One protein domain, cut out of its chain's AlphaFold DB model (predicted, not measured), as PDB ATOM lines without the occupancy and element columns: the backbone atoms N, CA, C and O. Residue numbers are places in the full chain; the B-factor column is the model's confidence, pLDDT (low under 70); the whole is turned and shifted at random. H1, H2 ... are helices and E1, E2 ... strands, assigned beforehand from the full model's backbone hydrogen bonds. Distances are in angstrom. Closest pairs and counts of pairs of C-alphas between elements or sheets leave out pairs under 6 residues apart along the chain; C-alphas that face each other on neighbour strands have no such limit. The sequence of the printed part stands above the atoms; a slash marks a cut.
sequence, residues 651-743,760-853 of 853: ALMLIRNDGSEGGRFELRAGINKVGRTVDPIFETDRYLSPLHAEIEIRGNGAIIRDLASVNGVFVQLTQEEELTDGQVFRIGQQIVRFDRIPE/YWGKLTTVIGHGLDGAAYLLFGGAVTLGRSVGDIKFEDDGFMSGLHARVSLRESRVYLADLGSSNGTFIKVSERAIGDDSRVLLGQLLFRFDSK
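Overview. This is residues 651 to 743 and 760 to 853 of the 853 residues of the protein "FHA domain-containing protein" of Deltaproteobacteria bacterium (UniProt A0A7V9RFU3). Two lobes side by side share one long, strongly twisted sheet of ten strands; a four-stranded sheet covers part of it in each lobe, making two partly face-to-face sandwiches. E3, E4, E5 and E16 cover the stretch near E18 and E6, E7, E14, E13 and E12 the stretch near E15 and E8, and the neighbours E6 and E15 join the lobes. The printed part has 187 residues and is mostly strand, with eighteen named strands and one short helix, H1, between E3 and E4. The large sheet runs E2, E1, E18, E17, E6, E15, E8, E9, E10, E11, antiparallel throughout. The whole is compact, radius of gyration of the C-alphas 16.8 A, spanning 48 by 32 by 31 A.

Along the chain. The large sheet holds E2, residues 661 to 667; E1, 651 to 655, from C-alpha 651 at (162.686, 173.260, 124.424); E18, 846 to 852, 19.3 A long, to C-alpha 852 at (164.387, 168.404, 120.050); E17, 840 to 843; E6, 713 to 716; E15, 826 to 830; E8, 727 to 731; E9, 734 to 740, 19.1 A; E10, 762 to 769, 21.2 A; and E11, 772 to 779, 20.5 A, which bends by 61 degrees at residue 775. The second sheet runs E3, 670 to 674; E4, 693 to 698; E5, 701 to 706; E16, 832 to 835. The third runs E7, 721 to 723; E14, 814 to 819; E13, 806 to 811; E12, 783 to 787. H1 is residues 680 to 683.

Arrangement. The three sheets form a stack, face to face in turn. In the large sheet, N 715 and O 828 of E6 and E15 are 2.9 A apart, and N 730 and O 827 of E8 and E15 2.8 A, within hydrogen-bond range. The second sheet's strands stand at 55 degrees to those of the large one; the closest C-alphas of E5 and E6, Asp 706 and Val 713, are 5.6 A apart. In the hairpin E4 and E5, N 696 and O 703 are 2.8 A apart. The third sheet's strands stand at 34 degrees to the large sheet's; the closest C-alphas of E14 and E15, Asp 819 and Thr 826, are 5.7 A apart. E12, E13 and E14 form a meander, each strand the antiparallel neighbour of the one before; N 809 and O 816 are 2.8 A apart. H1 only grazes the large sheet, with residues 680 to 682, and is too short for an O i to N i+4 pair.

Size, cuts and confidence. C-alphas 680 and 743, the two farthest apart, are 50.3 A from each other. Residues 744 to 759 are not printed; the gap is 8.5 A. The link E12 to E13 is long, 18 residues. Mean pLDDT of the printed part is 88.7; residues 743, 769 to 772 and 853 are under 70.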
ATOM      1  N   ALA A 651     163.655 172.503 123.637       89.00
ATOM      2  CA  ALA A 651     162.686 173.260 124.424       89.00
ATOM      3  C   ALA A 651     161.856 172.352 125.333       89.00
ATOM      4  O   ALA A 651     161.587 171.201 124.995       89.00
ATOM      5  N   LEU A 652     161.372 172.907 126.445       91.19
ATOM      6  CA  LEU A 652     160.197 172.363 127.120       91.19
ATOM      7  C   LEU A 652     158.946 173.008 126.530       91.19
ATOM      8  O   LEU A 652     158.855 174.232 126.423       91.19
ATOM      9  N   MET A 653     157.961 172.192 126.187       90.69
ATOM     10  CA  MET A 653     156.640 172.643 125.775       90.69
ATOM     11  C   MET A 653     155.611 172.205 126.808       90.69
ATOM     12  O   MET A 653     155.468 171.015 127.071       90.69
ATOM     13  N   LEU A 654     154.886 173.159 127.389       90.31
ATOM     14  CA  LEU A 654     153.792 172.870 128.312       90.31
ATOM     15  C   LEU A 654     152.661 172.152 127.562       90.31
ATOM     16  O   LEU A 654     152.200 172.648 126.536       90.31
ATOM     17  N   ILE A 655     152.176 171.034 128.093       88.75
ATOM     18  CA  ILE A 655     150.936 170.378 127.671       88.75
ATOM     19  C   ILE A 655     149.853 170.757 128.684       88.75
ATOM     20  O   ILE A 655     150.020 170.562 129.888       88.75
ATOM     21  N   ARG A 656     148.735 171.312 128.207       82.56
ATOM     22  CA  ARG A 656     147.562 171.604 129.046       82.56
ATOM     23  C   ARG A 656     146.702 170.353 129.261       82.56
ATOM     24  O   ARG A 656     146.771 169.395 128.496       82.56
ATOM     25  N   ASN A 657     145.810 170.398 130.252       73.81
ATOM     26  CA  ASN A 657     144.900 169.299 130.619       73.81
ATOM     27  C   ASN A 657     143.906 168.883 129.506       73.81
ATOM     28  O   ASN A 657     143.256 167.851 129.632       73.81
ATOM     29  N   ASP A 658     143.760 169.679 128.444       73.19
ATOM     30  CA  ASP A 658     142.975 169.367 127.238       73.19
ATOM     31  C   ASP A 658     143.821 168.739 126.107       73.19
ATOM     32  O   ASP A 658     143.313 168.495 125.014       73.19
ATOM     33  N   GLY A 659     145.110 168.484 126.356       74.62
ATOM     34  CA  GLY A 659     146.081 168.001 125.377       74.62
ATOM     35  C   GLY A 659     146.662 169.091 124.468       74.62
ATOM     36  O   GLY A 659     147.484 168.775 123.610       74.62
ATOM     37  N   SER A 660     146.268 170.362 124.626       80.56
ATOM     38  CA  SER A 660     146.767 171.451 123.782       80.56
ATOM     39  C   SER A 660     148.183 171.897 124.155       80.56
ATOM     40  O   SER A 660     148.563 171.956 125.329       80.56
ATOM     41  N   GLU A 661     148.954 172.277 123.134       84.88
ATOM     42  CA  GLU A 661     150.280 172.871 123.300       84.88
ATOM     43  C   GLU A 661     150.163 174.283 123.916       84.88
ATOM     44  O   GLU A 661     149.335 175.115 123.521       84.88
ATOM     45  N   GLY A 662     150.951 174.520 124.962       83.12
ATOM     46  CA  GLY A 662     150.917 175.693 125.830       83.12
ATOM     47  C   GLY A 662     152.048 176.683 125.560       83.12
ATOM     48  O   GLY A 662     152.314 177.055 124.421       83.12
ATOM     49  N   GLY A 663     152.696 177.154 126.628       84.75
ATOM     50  CA  GLY A 663     153.934 177.923 126.501       84.75
ATOM     51  C   GLY A 663     155.110 177.048 126.048       84.75
ATOM     52  O   GLY A 663     155.118 175.836 126.274       84.75
ATOM     53  N   ARG A 664     156.124 177.677 125.449       88.75
ATOM     54  CA  ARG A 664     157.405 177.057 125.076       88.75
ATOM     55  C   ARG A 664     158.533 177.761 125.828       88.75
ATOM     56  O   ARG A 664     158.689 178.969 125.681       88.75
ATOM     57  N   PHE A 665     159.316 177.005 126.588       89.62
ATOM     58  CA  PHE A 665     160.526 177.460 127.269       89.62
ATOM     59  C   PHE A 665     161.752 176.959 126.503       89.62
ATOM     60  O   PHE A 665     161.943 175.752 126.348       89.62
ATOM     61  N   GLU A 666     162.563 177.877 125.979       89.94
ATOM     62  CA  GLU A 666     163.716 177.544 125.137       89.94
ATOM     63  C   GLU A 666     164.934 177.115 125.966       89.94
ATOM     64  O   GLU A 666     165.412 177.857 126.826       89.94
ATOM     65  N   LEU A 667     165.470 175.927 125.672       88.69
ATOM     66  CA  LEU A 667     166.639 175.369 126.346       88.69
ATOM     67  C   LEU A 667     167.914 175.675 125.550       88.69
ATOM     68  O   LEU A 667     167.976 175.547 124.325       88.69
ATOM     69  N   ARG A 668     168.964 176.073 126.263       84.81
ATOM     70  CA  ARG A 668     170.293 176.390 125.726       84.81
ATOM     71  C   ARG A 668     171.218 175.182 125.869       84.81
ATOM     72  O   ARG A 668     170.995 174.319 126.713       84.81
ATOM     73  N   ALA A 669     172.281 175.126 125.071       82.06
ATOM     74  CA  ALA A 669     173.304 174.091 125.226       82.06
ATOM     75  C   ALA A 669     173.973 174.175 126.615       82.06
ATOM     76  O   ALA A 669     174.290 175.268 127.087       82.06
ATOM     77  N   GLY A 670     174.209 173.022 127.248       85.56
ATOM     78  CA  GLY A 670     174.692 172.938 128.627       85.56
ATOM     79  C   GLY A 670     173.559 172.952 129.658       85.56
ATOM     80  O   GLY A 670     172.518 172.331 129.452       85.56
ATOM     81  N   ILE A 671     173.796 173.614 130.794       90.12
ATOM     82  CA  ILE A 671     172.926 173.591 131.979       90.12
ATOM     83  C   ILE A 671     171.815 174.647 131.890       90.12
ATOM     84  O   ILE A 671     172.086 175.843 131.766       90.12
ATOM     85  N   ASN A 672     170.568 174.205 132.049       90.69
ATOM     86  CA  ASN A 672     169.373 175.040 132.157       90.69
ATOM     87  C   ASN A 672     168.700 174.780 133.503       90.69
ATOM     88  O   ASN A 672     168.522 173.627 133.880       90.69
ATOM     89  N   LYS A 673     168.278 175.823 134.218       91.69
ATOM     90  CA  LYS A 673     167.495 175.662 135.452       91.69
ATOM     91  C   LYS A 673     166.012 175.827 135.154       91.69
ATOM     92  O   LYS A 673     165.647 176.604 134.279       91.69
ATOM     93  N   VAL A 674     165.176 175.099 135.882       90.56
ATOM     94  CA  VAL A 674     163.716 175.109 135.765       90.56
ATOM     95  C   VAL A 674     163.120 175.293 137.158       90.56
ATOM     96  O   VAL A 674     163.556 174.658 138.120       90.56
ATOM     97  N   GLY A 675     162.140 176.185 137.282       87.38
ATOM     98  CA  GLY A 675     161.522 176.525 138.560       87.38
ATOM     99  C   GLY A 675     160.729 177.828 138.500       87.38
ATOM    100  O   GLY A 675     160.842 178.604 137.549       87.38
ATOM    101  N   ARG A 676     159.923 178.069 139.536       88.81
ATOM    102  CA  ARG A 676     158.908 179.134 139.589       88.81
ATOM    103  C   ARG A 676     159.470 180.552 139.468       88.81
ATOM    104  O   ARG A 676     158.736 181.460 139.103       88.81
ATOM    105  N   THR A 677     160.754 180.757 139.767       85.50
ATOM    106  CA  THR A 677     161.423 182.067 139.653       85.50
ATOM    107  C   THR A 677     162.337 182.180 138.428       85.50
ATOM    108  O   THR A 677     163.173 183.079 138.389       85.50
ATOM    109  N   VAL A 678     162.235 181.264 137.455       84.69
ATOM    110  CA  VAL A 678     163.081 181.270 136.245       84.69
ATOM    111  C   VAL A 678     162.398 181.943 135.051       84.69
ATOM    112  O   VAL A 678     163.038 182.737 134.367       84.69
ATOM    113  N   ASP A 679     161.124 181.635 134.790       85.94
ATOM    114  CA  ASP A 679     160.380 182.119 133.619       85.94
ATOM    115  C   ASP A 679     158.865 182.206 133.923       85.94
ATOM    116  O   ASP A 679     158.356 181.337 134.640       85.94
ATOM    117  N   PRO A 680     158.125 183.203 133.392       81.94
ATOM    118  CA  PRO A 680     156.679 183.351 133.603       81.94
ATOM    119  C   PRO A 680     155.815 182.128 133.250       81.94
ATOM    120  O   PRO A 680     154.736 181.975 133.822       81.94
ATOM    121  N   ILE A 681     156.267 181.224 132.368       82.56
ATOM    122  CA  ILE A 681     155.579 179.944 132.097       82.56
ATOM    123  C   ILE A 681     155.418 179.076 133.360       82.56
ATOM    124  O   ILE A 681     154.503 178.258 133.441       82.56
ATOM    125  N   PHE A 682     156.301 179.268 134.343       84.94
ATOM    126  CA  PHE A 682     156.363 178.525 135.597       84.94
ATOM    127  C   PHE A 682     155.749 179.281 136.789       84.94
ATOM    128  O   PHE A 682     155.530 178.677 137.837       84.94
ATOM    129  N   GLU A 683     155.494 180.589 136.665       77.62
ATOM    130  CA  GLU A 683     155.147 181.481 137.788       77.62
ATOM    131  C   GLU A 683     153.802 181.127 138.451       77.62
ATOM    132  O   GLU A 683     153.627 181.296 139.660       77.62
ATOM    133  N   THR A 684     152.853 180.612 137.668       74.12
ATOM    134  CA  THR A 684     151.477 180.335 138.105       74.12
ATOM    135  C   THR A 684     151.339 179.100 138.997       74.12
ATOM    136  O   THR A 684     150.394 179.039 139.788       74.12
ATOM    137  N   ASP A 685     152.259 178.132 138.918       81.00
ATOM    138  CA  ASP A 685     152.179 176.893 139.695       81.00
ATOM    139  C   ASP A 685     152.846 177.032 141.072       81.00
ATOM    140  O   ASP A 685     154.068 177.088 141.218       81.00
ATOM    141  N   ARG A 686     152.026 177.018 142.127       80.88
ATOM    142  CA  ARG A 686     152.486 177.073 143.524       80.88
ATOM    143  C   ARG A 686     153.183 175.792 143.992       80.88
ATOM    144  O   ARG A 686     153.953 175.863 144.951       80.88
ATOM    145  N   TYR A 687     152.942 174.660 143.332       82.38
ATOM    146  CA  TYR A 687     153.570 173.369 143.621       82.38
ATOM    147  C   TYR A 687     154.958 173.241 142.977       82.38
ATOM    148  O   TYR A 687     155.753 172.394 143.391       82.38
ATOM    149  N   LEU A 688     155.300 174.116 142.030       85.69
ATOM    150  CA  LEU A 688     156.654 174.218 141.509       85.69
ATOM    151  C   LEU A 688     157.552 175.016 142.469       85.69
ATOM    152  O   LEU A 688     157.189 176.084 142.969       85.69
ATOM    153  N   SER A 689     158.749 174.494 142.731       86.12
ATOM    154  CA  SER A 689     159.746 175.120 143.614       86.12
ATOM    155  C   SER A 689     160.467 176.289 142.902       86.12
ATOM    156  O   SER A 689     160.533 176.280 141.672       86.12
ATOM    157  N   PRO A 690     161.011 177.303 143.614       87.38
ATOM    158  CA  PRO A 690     161.662 178.470 142.991       87.38
ATOM    159  C   PRO A 690     162.784 178.088 142.015       87.38
ATOM    160  O   PRO A 690     162.782 178.512 140.861       87.38
ATOM    161  N   LEU A 691     163.657 177.186 142.464       89.75
ATOM    162  CA  LEU A 691     164.435 176.273 141.636       89.75
ATOM    163  C   LEU A 691     163.908 174.868 141.946       89.75
ATOM    164  O   LEU A 691     163.684 174.555 143.114       89.75
ATOM    165  N   HIS A 692     163.644 174.065 140.919       88.81
ATOM    166  CA  HIS A 692     162.954 172.779 141.047       88.81
ATOM    167  C   HIS A 692     163.723 171.658 140.338       88.81
ATOM    168  O   HIS A 692     163.957 170.607 140.924       88.81
ATOM    169  N   ALA A 693     164.193 171.911 139.116       94.06
ATOM    170  CA  ALA A 693     164.989 170.958 138.351       94.06
ATOM    171  C   ALA A 693     166.131 171.640 137.586       94.06
ATOM    172  O   ALA A 693     166.115 172.850 137.340       94.06
ATOM    173  N   GLU A 694     167.112 170.845 137.176       93.62
ATOM    174  CA  GLU A 694     168.169 171.228 136.240       93.62
ATOM    175  C   GLU A 694     168.125 170.310 135.015       93.62
ATOM    176  O   GLU A 694     167.963 169.104 135.164       93.62
ATOM    177  N   ILE A 695     168.250 170.866 133.810       93.38
ATOM    178  CA  ILE A 695     168.258 170.136 132.539       93.38
ATOM    179  C   ILE A 695     169.577 170.417 131.817       93.38
ATOM    180  O   ILE A 695     169.817 171.522 131.322       93.38
ATOM    181  N   GLU A 696     170.431 169.400 131.757       93.12
ATOM    182  CA  GLU A 696     171.727 169.422 131.085       93.12
ATOM    183  C   GLU A 696     171.594 168.830 129.673       93.12
ATOM    184  O   GLU A 696     171.401 167.625 129.513       93.12
ATOM    185  N   ILE A 697     171.698 169.664 128.634       90.69
ATOM    186  CA  ILE A 697     171.664 169.212 127.232       90.69
ATOM    187  C   ILE A 697     172.965 168.469 126.891       90.69
ATOM    188  O   ILE A 697     174.053 169.042 126.988       90.69
ATOM    189  N   ARG A 698     172.857 167.213 126.435       84.25
ATOM    190  CA  ARG A 698     173.977 166.342 126.039       84.25
ATOM    191  C   ARG A 698     173.725 165.733 124.654       84.25
ATOM    192  O   ARG A 698     173.073 164.700 124.514       84.25
ATOM    193  N   GLY A 699     174.289 166.357 123.619       77.50
ATOM    194  CA  GLY A 699     174.059 165.947 122.229       77.50
ATOM    195  C   GLY A 699     172.610 166.215 121.821       77.50
ATOM    196  O   GLY A 699     172.138 167.331 122.004       77.50
ATOM    197  N   ASN A 700     171.916 165.198 121.303       74.75
ATOM    198  CA  ASN A 700     170.492 165.275 120.941       74.75
ATOM    199  C   ASN A 700     169.537 164.928 122.102       74.75
ATOM    200  O   ASN A 700     168.325 165.007 121.927       74.75
ATOM    201  N   GLY A 701     170.054 164.516 123.262       81.56
ATOM    202  CA  GLY A 701     169.258 164.255 124.462       81.56
ATOM    203  C   GLY A 701     169.529 165.281 125.557       81.56
ATOM    204  O   GLY A 701     170.413 166.134 125.443       81.56
ATOM    205  N   ALA A 702     168.807 165.159 126.663       90.25
ATOM    206  CA  ALA A 702     169.094 165.900 127.882       90.25
ATOM    207  C   ALA A 702     169.090 164.979 129.104       90.25
ATOM    208  O   ALA A 702     168.563 163.869 129.069       90.25
ATOM    209  N   ILE A 703     169.676 165.446 130.200       93.25
ATOM    210  CA  ILE A 703     169.558 164.814 131.511       93.25
ATOM    211  C   ILE A 703     168.862 165.799 132.441       93.25
ATOM    212  O   ILE A 703     169.348 166.913 132.622       93.25
ATOM    213  N   ILE A 704     167.736 165.387 133.022       94.50
ATOM    214  CA  ILE A 704     167.053 166.140 134.072       94.50
ATOM    215  C   ILE A 704     167.502 165.653 135.454       94.50
ATOM    216  O   ILE A 704     167.625 164.448 135.678       94.50
ATOM    217  N   ARG A 705     167.735 166.593 136.374       95.19
ATOM    218  CA  ARG A 705     168.042 166.369 137.793       95.19
ATOM    219  C   ARG A 705     167.045 167.101 138.684       95.19
ATOM    220  O   ARG A 705     166.703 168.248 138.400       95.19
ATOM    221  N   ASP A 706     166.632 166.469 139.774       93.50
ATOM    222  CA  ASP A 706     165.838 167.090 140.840       93.50
ATOM    223  C   ASP A 706     166.751 167.928 141.751       93.50
ATOM    224  O   ASP A 706     167.720 167.416 142.315       93.50
ATOM    225  N   LEU A 707     166.463 169.224 141.915       89.50
ATOM    226  CA  LEU A 707     167.255 170.130 142.760       89.50
ATOM    227  C   LEU A 707     166.773 170.103 144.223       89.50
ATOM    228  O   LEU A 707     166.557 171.151 144.830       89.50
ATOM    229  N   ALA A 708     166.590 168.893 144.766       82.56
ATOM    230  CA  ALA A 708     165.980 168.630 146.074       82.56
ATOM    231  C   ALA A 708     164.623 169.344 146.252       82.56
ATOM    232  O   ALA A 708     164.355 169.994 147.265       82.56
ATOM    233  N   SER A 709     163.771 169.266 145.230       84.19
ATOM    234  CA  SER A 709     162.502 169.982 145.202       84.19
ATOM    235  C   SER A 709     161.434 169.365 146.111       84.19
ATOM    236  O   SER A 709     161.381 168.157 146.335       84.19
ATOM    237  N   VAL A 710     160.525 170.215 146.604       81.06
ATOM    238  CA  VAL A 710     159.512 169.845 147.615       81.06
ATOM    239  C   VAL A 710     158.592 168.713 147.142       81.06
ATOM    240  O   VAL A 710     158.257 167.825 147.920       81.06
ATOM    241  N   ASN A 711     158.197 168.730 145.865       83.62
ATOM    242  CA  ASN A 711     157.296 167.727 145.287       83.62
ATOM    243  C   ASN A 711     158.047 166.672 144.448       83.62
ATOM    244  O   ASN A 711     157.641 165.508 144.396       83.62
ATOM    245  N   GLY A 712     159.213 167.016 143.897       88.75
ATOM    246  CA  GLY A 712     160.043 166.132 143.083       88.75
ATOM    247  C   GLY A 712     159.758 166.167 141.586       88.75
ATOM    248  O   GLY A 712     158.686 166.582 141.146       88.75
ATOM    249  N   VAL A 713     160.727 165.665 140.822       94.31
ATOM    250  CA  VAL A 713     160.649 165.500 139.364       94.31
ATOM    251  C   VAL A 713     160.056 164.135 139.010       94.31
ATOM    252  O   VAL A 713     160.530 163.109 139.496       94.31
ATOM    253  N   PHE A 714     159.062 164.109 138.119       95.69
ATOM    254  CA  PHE A 714     158.437 162.884 137.614       95.69
ATOM    255  C   PHE A 714     158.605 162.766 136.090       95.69
ATOM    256  O   PHE A 714     158.396 163.738 135.368       95.69
ATOM    257  N   VAL A 715     158.940 161.578 135.578       95.56
ATOM    258  CA  VAL A 715     159.111 161.305 134.132       95.56
ATOM    259  C   VAL A 715     158.181 160.169 133.706       95.56
ATOM    260  O   VAL A 715     158.002 159.212 134.457       95.56
ATOM    261  N   GLN A 716     157.555 160.280 132.532       95.56
ATOM    262  CA  GLN A 716     156.619 159.265 132.034       95.56
ATOM    263  C   GLN A 716     157.349 157.960 131.676       95.56
ATOM    264  O   GLN A 716     158.402 157.986 131.038       95.56
ATOM    265  N   LEU A 717     156.761 156.816 132.034       93.88
ATOM    266  CA  LEU A 717     157.233 155.508 131.583       93.88
ATOM    267  C   LEU A 717     156.945 155.309 130.087       93.88
ATOM    268  O   LEU A 717     155.807 155.440 129.638       93.88
ATOM    269  N   THR A 718     157.978 154.942 129.330       89.25
ATOM    270  CA  THR A 718     157.890 154.539 127.912       89.25
ATOM    271  C   THR A 718     157.994 153.023 127.715       89.25
ATOM    272  O   THR A 718     157.657 152.510 126.651       89.25
ATOM    273  N   GLN A 719     158.451 152.307 128.743       90.44
ATOM    274  CA  GLN A 719     158.617 150.855 128.796       90.44
ATOM    275  C   GLN A 719     158.462 150.372 130.249       90.44
ATOM    276  O   GLN A 719     158.349 151.183 131.168       90.44
ATOM    277  N   GLU A 720     158.452 149.056 130.455       93.69
ATOM    278  CA  GLU A 720     158.429 148.443 131.788       93.69
ATOM    279  C   GLU A 720     159.766 148.690 132.521       93.69
ATOM    280  O   GLU A 720     160.834 148.467 131.952       93.69
ATOM    281  N   GLU A 721     159.712 149.173 133.768       93.94
ATOM    282  CA  GLU A 721     160.886 149.585 134.561       93.94
ATOM    283  C   GLU A 721     160.906 148.913 135.947       93.94
ATOM    284  O   GLU A 721     159.860 148.601 136.514       93.94
ATOM    285  N   GLU A 722     162.101 148.657 136.488       94.81
ATOM    286  CA  GLU A 722     162.294 148.019 137.796       94.81
ATOM    287  C   GLU A 722     162.036 149.008 138.950       94.81
ATOM    288  O   GLU A 722     162.625 150.088 138.999       94.81
ATOM    289  N   LEU A 723     161.162 148.639 139.892       95.12
ATOM    290  CA  LEU A 723     160.909 149.384 141.124       95.12
ATOM    291  C   LEU A 723     161.877 148.946 142.227       95.12
ATOM    292  O   LEU A 723     161.910 147.781 142.629       95.12
ATOM    293  N   THR A 724     162.620 149.911 142.762       93.31
ATOM    294  CA  THR A 724     163.458 149.764 143.956       93.31
ATOM    295  C   THR A 724     162.672 150.052 145.236       93.31
ATOM    296  O   THR A 724     161.594 150.641 145.204       93.31
ATOM    297  N   ASP A 725     163.201 149.637 146.387       93.44
ATOM    298  CA  ASP A 725     162.578 149.930 147.682       93.44
ATOM    299  C   ASP A 725     162.498 151.447 147.949       93.44
ATOM    300  O   ASP A 725     163.420 152.197 147.620       93.44
ATOM    301  N   GLY A 726     161.367 151.903 148.489       91.75
ATOM    302  CA  GLY A 726     161.035 153.318 148.672       91.75
ATOM    303  C   GLY A 726     160.725 154.095 147.381       91.75
ATOM    304  O   GLY A 726     160.491 155.306 147.452       91.75
ATOM    305  N   GLN A 727     160.710 153.455 146.205       94.56
ATOM    306  CA  GLN A 727     160.503 154.138 144.922       94.56
ATOM    307  C   GLN A 727     159.087 154.718 144.807       94.56
ATOM    308  O   GLN A 727     158.086 154.028 145.004       94.56
ATOM    309  N   VAL A 728     158.999 155.994 144.426       94.75
ATOM    310  CA  VAL A 728     157.729 156.711 144.239       94.75
ATOM    311  C   VAL A 728     157.359 156.780 142.757       94.75
ATOM    312  O   VAL A 728     158.206 157.048 141.902       94.75
ATOM    313  N   PHE A 729     156.082 156.577 142.452       95.69
ATOM    314  CA  PHE A 729     155.482 156.759 141.135       95.69
ATOM    315  C   PHE A 729     154.104 157.433 141.252       95.69
ATOM    316  O   PHE A 729     153.600 157.679 142.350       95.69
ATOM    317  N   ARG A 730     153.512 157.796 140.116       94.44
ATOM    318  CA  ARG A 730     152.225 158.485 140.005       94.44
ATOM    319  C   ARG A 730     151.377 157.837 138.915       94.44
ATOM    320  O   ARG A 730     151.865 157.608 137.808       94.44
ATOM    321  N   ILE A 731     150.110 157.595 139.235       93.69
ATOM    322  CA  ILE A 731     149.078 157.089 138.324       93.69
ATOM    323  C   ILE A 731     147.831 157.965 138.479       93.69
ATOM    324  O   ILE A 731     147.306 158.107 139.580       93.69
ATOM    325  N   GLY A 732     147.384 158.612 137.400       89.69
ATOM    326  CA  GLY A 732     146.319 159.623 137.483       89.69
ATOM    327  C   GLY A 732     146.712 160.801 138.392       89.69
ATOM    328  O   GLY A 732     147.705 161.490 138.139       89.69
ATOM    329  N   GLN A 733     145.935 161.033 139.450       88.56
ATOM    330  CA  GLN A 733     146.274 161.951 140.538       88.56
ATOM    331  C   GLN A 733     147.018 161.292 141.710       88.56
ATOM    332  O   GLN A 733     147.723 162.002 142.434       88.56
ATOM    333  N   GLN A 734     146.900 159.974 141.890       90.94
ATOM    334  CA  GLN A 734     147.500 159.262 143.023       90.94
ATOM    335  C   GLN A 734     149.030 159.235 142.948       90.94
ATOM    336  O   GLN A 734     149.610 158.866 141.924       90.94
ATOM    337  N   ILE A 735     149.686 159.579 144.059       92.50
ATOM    338  CA  ILE A 735     151.121 159.359 144.279       92.50
ATOM    339  C   ILE A 735     151.261 158.118 145.160       92.50
ATOM    340  O   ILE A 735     150.612 158.012 146.201       92.50
ATOM    341  N   VAL A 736     152.096 157.173 144.734       94.75
ATOM    342  CA  VAL A 736     152.239 155.853 145.355       94.75
ATOM    343  C   VAL A 736     153.719 155.552 145.569       94.75
ATOM    344  O   VAL A 736     154.522 155.687 144.649       94.75
ATOM    345  N   ARG A 737     154.083 155.135 146.781       95.50
ATOM    346  CA  ARG A 737     155.404 154.602 147.124       95.50
ATOM    347  C   ARG A 737     155.344 153.078 147.163       95.50
ATOM    348  O   ARG A 737     154.422 152.520 147.756       95.50
ATOM    349  N   PHE A 738     156.310 152.412 146.547       95.62
ATOM    350  CA  PHE A 738     156.520 150.978 146.699       95.62
ATOM    351  C   PHE A 738     157.519 150.721 147.834       95.62
ATOM    352  O   PHE A 738     158.653 151.187 147.777       95.62
ATOM    353  N   ASP A 739     157.079 149.976 148.846       94.56
ATOM    354  CA  ASP A 739     157.894 149.491 149.959       94.56
ATOM    355  C   ASP A 739     158.096 147.974 149.776       94.56
ATOM    356  O   ASP A 739     157.116 147.231 149.635       94.56
ATOM    357  N   ARG A 740     159.336 147.476 149.773       91.12
ATOM    358  CA  ARG A 740     159.620 146.035 149.672       91.12
ATOM    359  C   ARG A 740     159.402 145.365 151.029       91.12
ATOM    360  O   ARG A 740     159.887 145.841 152.049       91.12
ATOM    361  N   ILE A 741     158.733 144.213 151.038       88.00
ATOM    362  CA  ILE A 741     158.641 143.370 152.236       88.00
ATOM    363  C   ILE A 741     159.732 142.297 152.122       88.00
ATOM    364  O   ILE A 741     159.675 141.487 151.193       88.00
ATOM    365  N   PRO A 742     160.754 142.292 152.998       75.25
ATOM    366  CA  PRO A 742     161.727 141.210 153.040       75.25
ATOM    367  C   PRO A 742     161.091 139.942 153.623       75.25
ATOM    368  O   PRO A 742     160.217 140.001 154.490       75.25
ATOM    369  N   GLU A 743     161.567 138.778 153.185       66.25
ATOM    370  CA  GLU A 743     161.322 137.538 153.919       66.25
ATOM    371  C   GLU A 743     162.107 137.574 155.236       66.25
ATOM    372  O   GLU A 743     163.262 138.004 155.274       66.25
ATOM    373  N   TYR A 760     153.613 137.851 150.903       88.19
ATOM    374  CA  TYR A 760     153.691 139.260 150.530       88.19
ATOM    375  C   TYR A 760     155.138 139.659 150.230       88.19
ATOM    376  O   TYR A 760     156.010 139.546 151.089       88.19
ATOM    377  N   TRP A 761     155.387 140.172 149.027       90.38
ATOM    378  CA  TRP A 761     156.719 140.593 148.559       90.38
ATOM    379  C   TRP A 761     156.909 142.115 148.548       90.38
ATOM    380  O   TRP A 761     158.013 142.621 148.327       90.38
ATOM    381  N   GLY A 762     155.842 142.870 148.802       91.50
ATOM    382  CA  GLY A 762     155.878 144.323 148.865       91.50
ATOM    383  C   GLY A 762     154.542 144.935 149.255       91.50
ATOM    384  O   GLY A 762     153.559 144.236 149.503       91.50
ATOM    385  N   LYS A 763     154.518 146.262 149.306       93.81
ATOM    386  CA  LYS A 763     153.377 147.083 149.699       93.81
ATOM    387  C   LYS A 763     153.365 148.357 148.855       93.81
ATOM    388  O   LYS A 763     154.409 148.967 148.645       93.81
ATOM    389  N   LEU A 764     152.192 148.770 148.388       95.81
ATOM    390  CA  LEU A 764     151.983 150.081 147.772       95.81
ATOM    391  C   LEU A 764     151.332 151.007 148.788       95.81
ATOM    392  O   LEU A 764     150.220 150.737 149.228       95.81
ATOM    393  N   THR A 765     152.004 152.095 149.143       95.44
ATOM    394  CA  THR A 765     151.519 153.093 150.101       95.44
ATOM    395  C   THR A 765     151.168 154.375 149.357       95.44
ATOM    396  O   THR A 765     152.017 154.942 148.671       95.44
ATOM    397  N   THR A 766     149.927 154.848 149.467       92.88
ATOM    398  CA  THR A 766     149.549 156.166 148.926       92.88
ATOM    399  C   THR A 766     150.219 157.283 149.725       92.88
ATOM    400  O   THR A 766     150.367 157.178 150.941       92.88
ATOM    401  N   VAL A 767     150.646 158.352 149.054       87.62
ATOM    402  CA  VAL A 767     151.324 159.499 149.677       87.62
ATOM    403  C   VAL A 767     150.402 160.711 149.604       87.62
ATOM    404  O   VAL A 767     150.200 161.278 148.531       87.62
ATOM    405  N   ILE A 768     149.830 161.094 150.748       78.19
ATOM    406  CA  ILE A 768     148.821 162.165 150.848       78.19
ATOM    407  C   ILE A 768     149.483 163.526 151.125       78.19
ATOM    408  O   ILE A 768     148.966 164.572 150.734       78.19
ATOM    409  N   GLY A 769     150.655 163.532 151.765       65.62
ATOM    410  CA  GLY A 769     151.397 164.752 152.076       65.62
ATOM    411  C   GLY A 769     152.857 164.490 152.441       65.62
ATOM    412  O   GLY A 769     153.332 163.356 152.410       65.62
ATOM    413  N   HIS A 770     153.583 165.551 152.793       59.47
ATOM    414  CA  HIS A 770     155.013 165.482 153.099       59.47
ATOM    415  C   HIS A 770     155.278 164.680 154.389       59.47
ATOM    416  O   HIS A 770     155.198 165.219 155.492       59.47
ATOM    417  N   GLY A 771     155.601 163.392 154.240       60.47
ATOM    418  CA  GLY A 771     155.735 162.447 155.356       60.47
ATOM    419  C   GLY A 771     154.402 161.897 155.881       60.47
ATOM    420  O   GLY A 771     154.370 161.365 156.987       60.47
ATOM    421  N   LEU A 772     153.309 162.035 155.117       68.62
ATOM    422  CA  LEU A 772     151.993 161.485 155.452       68.62
ATOM    423  C   LEU A 772     151.620 160.357 154.485       68.62
ATOM    424  O   LEU A 772     151.186 160.600 153.352       68.62
ATOM    425  N   ASP A 773     151.784 159.132 154.976       84.25
ATOM    426  CA  ASP A 773     151.327 157.899 154.339       84.25
ATOM    427  C   ASP A 773     149.806 157.737 154.511       84.25
ATOM    428  O   ASP A 773     149.246 158.049 155.563       84.25
ATOM    429  N   GLY A 774     149.139 157.261 153.461       84.44
ATOM    430  CA  GLY A 774     147.702 157.005 153.413       84.44
ATOM    431  C   GLY A 774     147.353 155.515 153.421       84.44
ATOM    432  O   GLY A 774     148.017 154.698 154.060       84.44
ATOM    433  N   ALA A 775     146.312 155.148 152.669       86.81
ATOM    434  CA  ALA A 775     145.951 153.754 152.422       86.81
ATOM    435  C   ALA A 775     147.139 152.967 151.839       86.81
ATOM    436  O   ALA A 775     147.832 153.452 150.934       86.81
ATOM    437  N   ALA A 776     147.352 151.754 152.352       90.88
ATOM    438  CA  ALA A 776     148.450 150.884 151.959       90.88
ATOM    439  C   ALA A 776     147.953 149.475 151.600       90.88
ATOM    440  O   ALA A 776     147.158 148.881 152.326       90.88
ATOM    441  N   TYR A 777     148.446 148.941 150.485       93.12
ATOM    442  CA  TYR A 777     147.967 147.711 149.857       93.12
ATOM    443  C   TYR A 777     149.098 146.682 149.794       93.12
ATOM    444  O   TYR A 777     150.151 146.960 149.219       93.12
ATOM    445  N   LEU A 778     148.899 145.499 150.378       91.25
ATOM    446  CA  LEU A 778     149.886 144.413 150.359       91.25
ATOM    447  C   LEU A 778     149.879 143.685 149.006       91.25
ATOM    448  O   LEU A 778     148.818 143.373 148.469       91.25
ATOM    449  N   LEU A 779     151.064 143.395 148.469       91.94
ATOM    450  CA  LEU A 779     151.252 142.769 147.160       91.94
ATOM    451  C   LEU A 779     151.596 141.286 147.305       91.94
ATOM    452  O   LEU A 779     152.560 140.934 147.985       91.94
ATOM    453  N   PHE A 780     150.819 140.433 146.641       90.06
ATOM    454  CA  PHE A 780     150.954 138.975 146.630       90.06
ATOM    455  C   PHE A 780     150.756 138.430 145.205       90.06
ATOM    456  O   PHE A 780     150.342 139.153 144.300       90.06
ATOM    457  N   GLY A 781     151.068 137.149 144.987       86.81
ATOM    458  CA  GLY A 781     150.997 136.527 143.657       86.81
ATOM    459  C   GLY A 781     152.082 137.031 142.692       86.81
ATOM    460  O   GLY A 781     153.042 137.672 143.105       86.81
ATOM    461  N   GLY A 782     151.965 136.714 141.398       87.62
ATOM    462  CA  GLY A 782     152.978 137.087 140.392       87.62
ATOM    463  C   GLY A 782     152.843 138.510 139.832       87.62
ATOM    464  O   GLY A 782     153.816 139.082 139.342       87.62
ATOM    465  N   ALA A 783     151.645 139.094 139.884       92.12
ATOM    466  CA  ALA A 783     151.381 140.463 139.454       92.12
ATOM    467  C   ALA A 783     150.126 141.018 140.134       92.12
ATOM    468  O   ALA A 783     149.219 140.261 140.465       92.12
ATOM    469  N   VAL A 784     150.089 142.341 140.282       94.44
ATOM    470  CA  VAL A 784     148.984 143.123 140.842       94.44
ATOM    471  C   VAL A 784     148.688 144.280 139.887       94.44
ATOM    472  O   VAL A 784     149.599 144.964 139.410       94.44
ATOM    473  N   THR A 785     147.415 144.489 139.578       95.62
ATOM    474  CA  THR A 785     146.936 145.497 138.626       95.62
ATOM    475  C   THR A 785     146.259 146.675 139.322       95.62
ATOM    476  O   THR A 785     145.599 146.529 140.349       95.62
ATOM    477  N   LEU A 786     146.460 147.859 138.746       95.56
ATOM    478  CA  LEU A 786     146.078 149.165 139.278       95.56
ATOM    479  C   LEU A 786     145.171 149.870 138.264       95.56
ATOM    480  O   LEU A 786     145.519 149.964 137.082       95.56
ATOM    481  N   GLY A 787     144.036 150.406 138.709       92.00
ATOM    482  CA  GLY A 787     143.115 151.135 137.836       92.00
ATOM    483  C   GLY A 787     141.988 151.839 138.585       92.00
ATOM    484  O   GLY A 787     141.810 151.655 139.787       92.00
ATOM    485  N   ARG A 788     141.196 152.646 137.875       93.44
ATOM    486  CA  ARG A 788     140.027 153.312 138.470       93.44
ATOM    487  C   ARG A 788     138.894 152.338 138.780       93.44
ATOM    488  O   ARG A 788     138.218 152.490 139.779       93.44
ATOM    489  N   SER A 789     138.645 151.361 137.910       89.25
ATOM    490  CA  SER A 789     137.448 150.503 137.991       89.25
ATOM    491  C   SER A 789     137.715 149.023 137.707       89.25
ATOM    492  O   SER A 789     136.882 148.173 138.017       89.25
ATOM    493  N   VAL A 790     138.863 148.708 137.105       86.19
ATOM    494  CA  VAL A 790     139.305 147.367 136.724       86.19
ATOM    495  C   VAL A 790     140.743 147.196 137.199       86.19
ATOM    496  O   VAL A 790     141.638 147.919 136.770       86.19
ATOM    497  N   GLY A 791     140.944 146.229 138.084       87.75
ATOM    498  CA  GLY A 791     142.227 145.913 138.690       87.75
ATOM    499  C   GLY A 791     142.035 145.272 140.062       87.75
ATOM    500  O   GLY A 791     140.918 145.255 140.587       87.75
ATOM    501  N   ASP A 792     143.123 144.758 140.623       89.75
ATOM    502  CA  ASP A 792     143.166 144.178 141.970       89.75
ATOM    503  C   ASP A 792     143.138 145.279 143.044       89.75
ATOM    504  O   ASP A 792     142.484 145.141 144.076       89.75
ATOM    505  N   ILE A 793     143.809 146.405 142.767       92.19
ATOM    506  CA  ILE A 793     143.772 147.633 143.565       92.19
ATOM    507  C   ILE A 793     143.048 148.709 142.753       92.19
ATOM    508  O   ILE A 793     143.407 148.986 141.603       92.19
ATOM    509  N   LYS A 794     142.036 149.329 143.368       92.56
ATOM    510  CA  LYS A 794     141.169 150.316 142.723       92.56
ATOM    511  C   LYS A 794     141.229 151.684 143.387       92.56
ATOM    512  O   LYS A 794     141.263 151.779 144.610       92.56
ATOM    513  N   PHE A 795     141.146 152.724 142.565       89.62
ATOM    514  CA  PHE A 795     141.065 154.124 142.988       89.62
ATOM    515  C   PHE A 795     139.844 154.776 142.333       89.62
ATOM    516  O   PHE A 795     139.976 155.524 141.366       89.62
ATOM    517  N   GLU A 796     138.646 154.419 142.806       87.94
ATOM    518  CA  GLU A 796     137.387 154.665 142.081       87.94
ATOM    519  C   GLU A 796     137.072 156.166 141.895       87.94
ATOM    520  O   GLU A 796     136.546 156.553 140.848       87.94
ATOM    521  N   ASP A 797     137.516 157.013 142.830       82.25
ATOM    522  CA  ASP A 797     137.362 158.476 142.798       82.25
ATOM    523  C   ASP A 797     138.294 159.199 141.801       82.25
ATOM    524  O   ASP A 797     138.040 160.345 141.417       82.25
ATOM    525  N   ASP A 798     139.392 158.571 141.359       85.50
ATOM    526  CA  ASP A 798     140.391 159.243 140.520       85.50
ATOM    527  C   ASP A 798     139.961 159.285 139.048       85.50
ATOM    528  O   ASP A 798     140.334 158.446 138.227       85.50
ATOM    529  N   GLY A 799     139.213 160.327 138.681       83.56
ATOM    530  CA  GLY A 799     138.785 160.576 137.302       83.56
ATOM    531  C   GLY A 799     139.919 160.684 136.265       83.56
ATOM    532  O   GLY A 799     139.651 160.503 135.075       83.56
ATOM    533  N   PHE A 800     141.169 160.930 136.682       84.06
ATOM    534  CA  PHE A 800     142.351 160.967 135.808       84.06
ATOM    535  C   PHE A 800     143.024 159.594 135.674       84.06
ATOM    536  O   PHE A 800     143.883 159.408 134.808       84.06
ATOM    537  N   MET A 801     142.622 158.604 136.468       90.75
ATOM    538  CA  MET A 801     143.047 157.227 136.294       90.75
ATOM    539  C   MET A 801     142.166 156.525 135.246       90.75
ATOM    540  O   MET A 801     140.935 156.532 135.318       90.75
ATOM    541  N   SER A 802     142.789 155.915 134.233       89.38
ATOM    542  CA  SER A 802     142.128 154.981 133.310       89.38
ATOM    543  C   SER A 802     141.517 153.778 134.044       89.38
ATOM    544  O   SER A 802     141.968 153.405 135.126       89.38
ATOM    545  N   GLY A 803     140.481 153.168 133.452       88.62
ATOM    546  CA  GLY A 803     139.717 152.074 134.071       88.62
ATOM    547  C   GLY A 803     140.605 150.929 134.563       88.62
ATOM    548  O   GLY A 803     140.486 150.539 135.718       88.62
ATOM    549  N   LEU A 804     141.538 150.504 133.710       93.94
ATOM    550  CA  LEU A 804     142.772 149.782 134.027       93.94
ATOM    551  C   LEU A 804     143.930 150.713 133.615       93.94
ATOM    552  O   LEU A 804     143.812 151.379 132.583       93.94
ATOM    553  N   HIS A 805     144.996 150.824 134.415       94.19
ATOM    554  CA  HIS A 805     146.021 151.868 134.245       94.19
ATOM    555  C   HIS A 805     147.451 151.319 134.225       94.19
ATOM    556  O   HIS A 805     148.198 151.598 133.291       94.19
ATOM    557  N   ALA A 806     147.829 150.535 135.235       96.06
ATOM    558  CA  ALA A 806     149.190 150.034 135.404       96.06
ATOM    559  C   ALA A 806     149.212 148.617 135.996       96.06
ATOM    560  O   ALA A 806     148.212 148.116 136.517       96.06
ATOM    561  N   ARG A 807     150.374 147.969 135.934       96.38
ATOM    562  CA  ARG A 807     150.647 146.662 136.541       96.38
ATOM    563  C   ARG A 807     151.991 146.690 137.247       96.38
ATOM    564  O   ARG A 807     152.989 147.072 136.643       96.38
ATOM    565  N   VAL A 808     152.018 146.191 138.476       96.62
ATOM    566  CA  VAL A 808     153.246 145.831 139.189       96.62
ATOM    567  C   VAL A 808     153.402 144.310 139.100       96.62
ATOM    568  O   VAL A 808     152.443 143.584 139.347       96.62
ATOM    569  N   SER A 809     154.565 143.792 138.702       94.94
ATOM    570  CA  SER A 809     154.799 142.343 138.581       94.94
ATOM    571  C   SER A 809     156.136 141.904 139.165       94.94
ATOM    572  O   SER A 809     157.141 142.586 138.984       94.94
ATOM    573  N   LEU A 810     156.138 140.760 139.848       92.81
ATOM    574  CA  LEU A 810     157.317 140.140 140.441       92.81
ATOM    575  C   LEU A 810     157.900 139.113 139.460       92.81
ATOM    576  O   LEU A 810     157.200 138.198 139.026       92.81
ATOM    577  N   ARG A 811     159.186 139.241 139.120       92.62
ATOM    578  CA  ARG A 811     159.933 138.265 138.308       92.62
ATOM    579  C   ARG A 811     161.347 138.148 138.856       92.62
ATOM    580  O   ARG A 811     161.988 139.166 139.078       92.62
ATOM    581  N   GLU A 812     161.823 136.925 139.085       83.81
ATOM    582  CA  GLU A 812     163.212 136.659 139.514       83.81
ATOM    583  C   GLU A 812     163.654 137.512 140.730       83.81
ATOM    584  O   GLU A 812     164.757 138.053 140.780       83.81
ATOM    585  N   SER A 813     162.754 137.668 141.711       82.56
ATOM    586  CA  SER A 813     162.932 138.491 142.925       82.56
ATOM    587  C   SER A 813     163.128 140.003 142.699       82.56
ATOM    588  O   SER A 813     163.489 140.721 143.642       82.56
ATOM    589  N   ARG A 814     162.837 140.495 141.489       90.50
ATOM    590  CA  ARG A 814     162.744 141.911 141.097       90.50
ATOM    591  C   ARG A 814     161.290 142.302 140.841       90.50
ATOM    592  O   ARG A 814     160.478 141.469 140.437       90.50
ATOM    593  N   VAL A 815     160.963 143.569 141.065       94.12
ATOM    594  CA  VAL A 815     159.608 144.110 140.894       94.12
ATOM    595  C   VAL A 815     159.607 145.094 139.733       94.12
ATOM    596  O   VAL A 815     160.481 145.946 139.657       94.12
ATOM    597  N   TYR A 816     158.630 144.985 138.838       95.81
ATOM    598  CA  TYR A 816     158.538 145.775 137.611       95.81
ATOM    599  C   TYR A 816     157.204 146.508 137.511       95.81
ATOM    600  O   TYR A 816     156.159 145.881 137.689       95.81
ATOM    601  N   LEU A 817     157.236 147.797 137.172       97.06
ATOM    602  CA  LEU A 817     156.074 148.631 136.875       97.06
ATOM    603  C   LEU A 817     155.928 148.820 135.360       97.06
ATOM    604  O   LEU A 817     156.861 149.258 134.688       97.06
ATOM    605  N   ALA A 818     154.738 148.531 134.838       96.19
ATOM    606  CA  ALA A 818     154.353 148.789 133.456       96.19
ATOM    607  C   ALA A 818     153.060 149.605 133.390       96.19
ATOM    608  O   ALA A 818     152.081 149.288 134.071       96.19
ATOM    609  N   ASP A 819     153.040 150.606 132.514       96.06
ATOM    610  CA  ASP A 819     151.805 151.240 132.054       96.06
ATOM    611  C   ASP A 819     151.041 150.279 131.118       96.06
ATOM    612  O   ASP A 819     151.653 149.531 130.352       96.06
ATOM    613  N   LEU A 820     149.706 150.270 131.188       93.25
ATOM    614  CA  LEU A 820     148.842 149.377 130.400       93.25
ATOM    615  C   LEU A 820     148.109 150.094 129.251       93.25
ATOM    616  O   LEU A 820     147.021 149.676 128.852       93.25
ATOM    617  N   GLY A 821     148.690 151.168 128.712       88.50
ATOM    618  CA  GLY A 821     148.056 152.020 127.704       88.50
ATOM    619  C   GLY A 821     147.122 153.053 128.335       88.50
ATOM    620  O   GLY A 821     146.029 153.308 127.823       88.50
ATOM    621  N   SER A 822     147.520 153.609 129.480       92.31
ATOM    622  CA  SER A 822     146.733 154.598 130.208       92.31
ATOM    623  C   SER A 822     146.636 155.921 129.441       92.31
ATOM    624  O   SER A 822     147.515 156.322 128.682       92.31
ATOM    625  N   SER A 823     145.527 156.629 129.637       87.38
ATOM    626  CA  SER A 823     145.182 157.826 128.862       87.38
ATOM    627  C   SER A 823     146.006 159.057 129.253       87.38
ATOM    628  O   SER A 823     146.166 159.960 128.438       87.38
ATOM    629  N   ASN A 824     146.512 159.085 130.489       87.62
ATOM    630  CA  ASN A 824     147.303 160.188 131.045       87.62
ATOM    631  C   ASN A 824     148.777 159.813 131.293       87.62
ATOM    632  O   ASN A 824     149.592 160.713 131.472       87.62
ATOM    633  N   GLY A 825     149.123 158.522 131.258       90.62
ATOM    634  CA  GLY A 825     150.465 158.006 131.516       90.62
ATOM    635  C   GLY A 825     150.748 157.718 132.994       90.62
ATOM    636  O   GLY A 825     150.364 158.474 133.889       90.62
ATOM    637  N   THR A 826     151.491 156.640 133.233       95.94
ATOM    638  CA  THR A 826     152.197 156.360 134.490       95.94
ATOM    639  C   THR A 826     153.528 157.117 134.514       95.94
ATOM    640  O   THR A 826     154.274 157.089 133.533       95.94
ATOM    641  N   PHE A 827     153.863 157.761 135.634       96.00
ATOM    642  CA  PHE A 827     155.115 158.513 135.809       96.00
ATOM    643  C   PHE A 827     155.911 158.006 137.013       96.00
ATOM    644  O   PHE A 827     155.328 157.713 138.051       96.00
ATOM    645  N   ILE A 828     157.239 157.977 136.925       95.94
ATOM    646  CA  ILE A 828     158.141 157.587 138.020       95.94
ATOM    647  C   ILE A 828     158.906 158.808 138.555       95.94
ATOM    648  O   ILE A 828     159.322 159.668 137.774       95.94
ATOM    649  N   LYS A 829     159.073 158.921 139.882       94.88
ATOM    650  CA  LYS A 829     159.876 159.987 140.507       94.88
ATOM    651  C   LYS A 829     161.364 159.697 140.319       94.88
ATOM    652  O   LYS A 829     161.806 158.578 140.572       94.88
ATOM    653  N   VAL A 830     162.141 160.696 139.908       94.00
ATOM    654  CA  VAL A 830     163.566 160.543 139.573       94.00
ATOM    655  C   VAL A 830     164.431 161.604 140.249       94.00
ATOM    656  O   VAL A 830     164.038 162.761 140.353       94.00
ATOM    657  N   SER A 831     165.634 161.213 140.671       91.69
ATOM    658  CA  SER A 831     166.697 162.132 141.105       91.69
ATOM    659  C   SER A 831     167.548 162.611 139.924       91.69
ATOM    660  O   SER A 831     167.847 163.797 139.822       91.69
ATOM    661  N   GLU A 832     167.882 161.703 139.003       92.50
ATOM    662  CA  GLU A 832     168.492 161.972 137.699       92.50
ATOM    663  C   GLU A 832     167.863 161.048 136.638       92.50
ATOM    664  O   GLU A 832     167.589 159.875 136.907       92.50
ATOM    665  N   ARG A 833     167.602 161.560 135.428       93.50
ATOM    666  CA  ARG A 833     167.052 160.773 134.310       93.50
ATOM    667  C   ARG A 833     167.465 161.352 132.958       93.50
ATOM    668  O   ARG A 833     167.351 162.554 132.736       93.50
ATOM    669  N   ALA A 834     167.895 160.496 132.033       92.06
ATOM    670  CA  ALA A 834     168.041 160.872 130.629       92.06
ATOM    671  C   ALA A 834     166.661 160.959 129.953       92.06
ATOM    672  O   ALA A 834     165.848 160.045 130.096       92.06
ATOM    673  N   ILE A 835     166.419 162.041 129.214       92.25
ATOM    674  CA  ILE A 835     165.206 162.301 128.431       92.25
ATOM    675  C   ILE A 835     165.579 162.569 126.965       92.25
ATOM    676  O   ILE A 835     166.621 163.163 126.672       92.25
ATOM    677  N   GLY A 836     164.738 162.099 126.046       89.00
ATOM    678  CA  GLY A 836     164.867 162.310 124.600       89.00
ATOM    679  C   GLY A 836     163.667 163.060 124.024       89.00
ATOM    680  O   GLY A 836     162.828 163.564 124.768       89.00
ATOM    681  N   ASP A 837     163.567 163.113 122.698       89.25
ATOM    682  CA  ASP A 837     162.421 163.714 122.003       89.25
ATOM    683  C   ASP A 837     161.076 163.075 122.418       89.25
ATOM    684  O   ASP A 837     161.034 161.898 122.783       89.25
ATOM    685  N   ASP A 838     159.999 163.868 122.432       89.56
ATOM    686  CA  ASP A 838     158.649 163.543 122.956       89.56
ATOM    687  C   ASP A 838     158.599 163.031 124.419       89.56
ATOM    688  O   ASP A 838     157.533 162.700 124.941       89.56
ATOM    689  N   SER A 839     159.723 163.016 125.149       92.31
ATOM    690  CA  SER A 839     159.734 162.586 126.554       92.31
ATOM    691  C   SER A 839     158.934 163.554 127.419       92.31
ATOM    692  O   SER A 839     159.181 164.766 127.407       92.31
ATOM    693  N   ARG A 840     157.987 163.022 128.199       94.38
ATOM    694  CA  ARG A 840     157.110 163.828 129.056       94.38
ATOM    695  C   ARG A 840     157.569 163.830 130.507       94.38
ATOM    696  O   ARG A 840     157.898 162.792 131.078       94.38
ATOM    697  N   VAL A 841     157.561 165.019 131.095       94.31
ATOM    698  CA  VAL A 841     158.058 165.315 132.438       94.31
ATOM    699  C   VAL A 841     156.999 166.124 133.179       94.31
ATOM    700  O   VAL A 841     156.549 167.156 132.686       94.31
ATOM    701  N   LEU A 842     156.601 165.670 134.363       93.19
ATOM    702  CA  LEU A 842     155.681 166.373 135.250       93.19
ATOM    703  C   LEU A 842     156.490 167.074 136.352       93.19
ATOM    704  O   LEU A 842     157.256 166.430 137.073       93.19
ATOM    705  N   LEU A 843     156.316 168.391 136.462       91.44
ATOM    706  CA  LEU A 843     157.003 169.263 137.416       91.44
ATOM    707  C   LEU A 843     155.948 170.083 138.172       91.44
ATOM    708  O   LEU A 843     155.235 170.882 137.564       91.44
ATOM    709  N   GLY A 844     155.812 169.869 139.483       86.25
ATOM    710  CA  GLY A 844     154.669 170.401 140.237       86.25
ATOM    711  C   GLY A 844     153.349 169.805 139.730       86.25
ATOM    712  O   GLY A 844     153.156 168.591 139.790       86.25
ATOM    713  N   GLN A 845     152.448 170.648 139.222       86.44
ATOM    714  CA  GLN A 845     151.225 170.241 138.513       86.44
ATOM    715  C   GLN A 845     151.343 170.342 136.980       86.44
ATOM    716  O   GLN A 845     150.426 169.929 136.270       86.44
ATOM    717  N   LEU A 846     152.442 170.892 136.454       88.88
ATOM    718  CA  LEU A 846     152.604 171.193 135.031       88.88
ATOM    719  C   LEU A 846     153.285 170.042 134.276       88.88
ATOM    720  O   LEU A 846     154.386 169.610 134.626       88.88
ATOM    721  N   LEU A 847     152.638 169.560 133.211       91.31
ATOM    722  CA  LEU A 847     153.173 168.538 132.311       91.31
ATOM    723  C   LEU A 847     153.914 169.196 131.142       91.31
ATOM    724  O   LEU A 847     153.340 170.011 130.426       91.31
ATOM    725  N   PHE A 848     155.161 168.805 130.897       92.50
ATOM    726  CA  PHE A 848     155.973 169.288 129.782       92.50
ATOM    727  C   PHE A 848     156.383 168.144 128.854       92.50
ATOM    728  O   PHE A 848     156.725 167.061 129.324       92.50
ATOM    729  N   ARG A 849     156.417 168.398 127.545       93.75
ATOM    730  CA  ARG A 849     157.137 167.590 126.548       93.75
ATOM    731  C   ARG A 849     158.512 168.203 126.298       93.75
ATOM    732  O   ARG A 849     158.621 169.425 126.187       93.75
ATOM    733  N   PHE A 850     159.540 167.373 126.172       92.25
ATOM    734  CA  PHE A 850     160.831 167.777 125.619       92.25
ATOM    735  C   PHE A 850     160.781 167.709 124.081       92.25
ATOM    736  O   PHE A 850     160.598 166.637 123.512       92.25
ATOM    737  N   ASP A 851     160.916 168.862 123.423       89.69
ATOM    738  CA  ASP A 851     161.107 168.994 121.972       89.69
ATOM    739  C   ASP A 851     162.619 169.042 121.677       89.69
ATOM    740  O   ASP A 851     163.301 169.930 122.199       89.69
ATOM    741  N   SER A 852     163.113 168.206 120.761       78.62
ATOM    742  CA  SER A 852     164.387 168.404 120.050       78.62
ATOM    743  C   SER A 852     164.145 168.591 118.544       78.62
ATOM    744  O   SER A 852     163.516 167.744 117.914       78.62
ATOM    745  N   LYS A 853     164.585 169.716 117.963       62.94
ATOM    746  CA  LYS A 853     164.291 170.123 116.571       62.94
ATOM    747  C   LYS A 853     165.516 170.656 115.829       62.94
ATOM    748  O   LYS A 853     166.272 171.444 116.434       62.94
TER     749      LYS A 853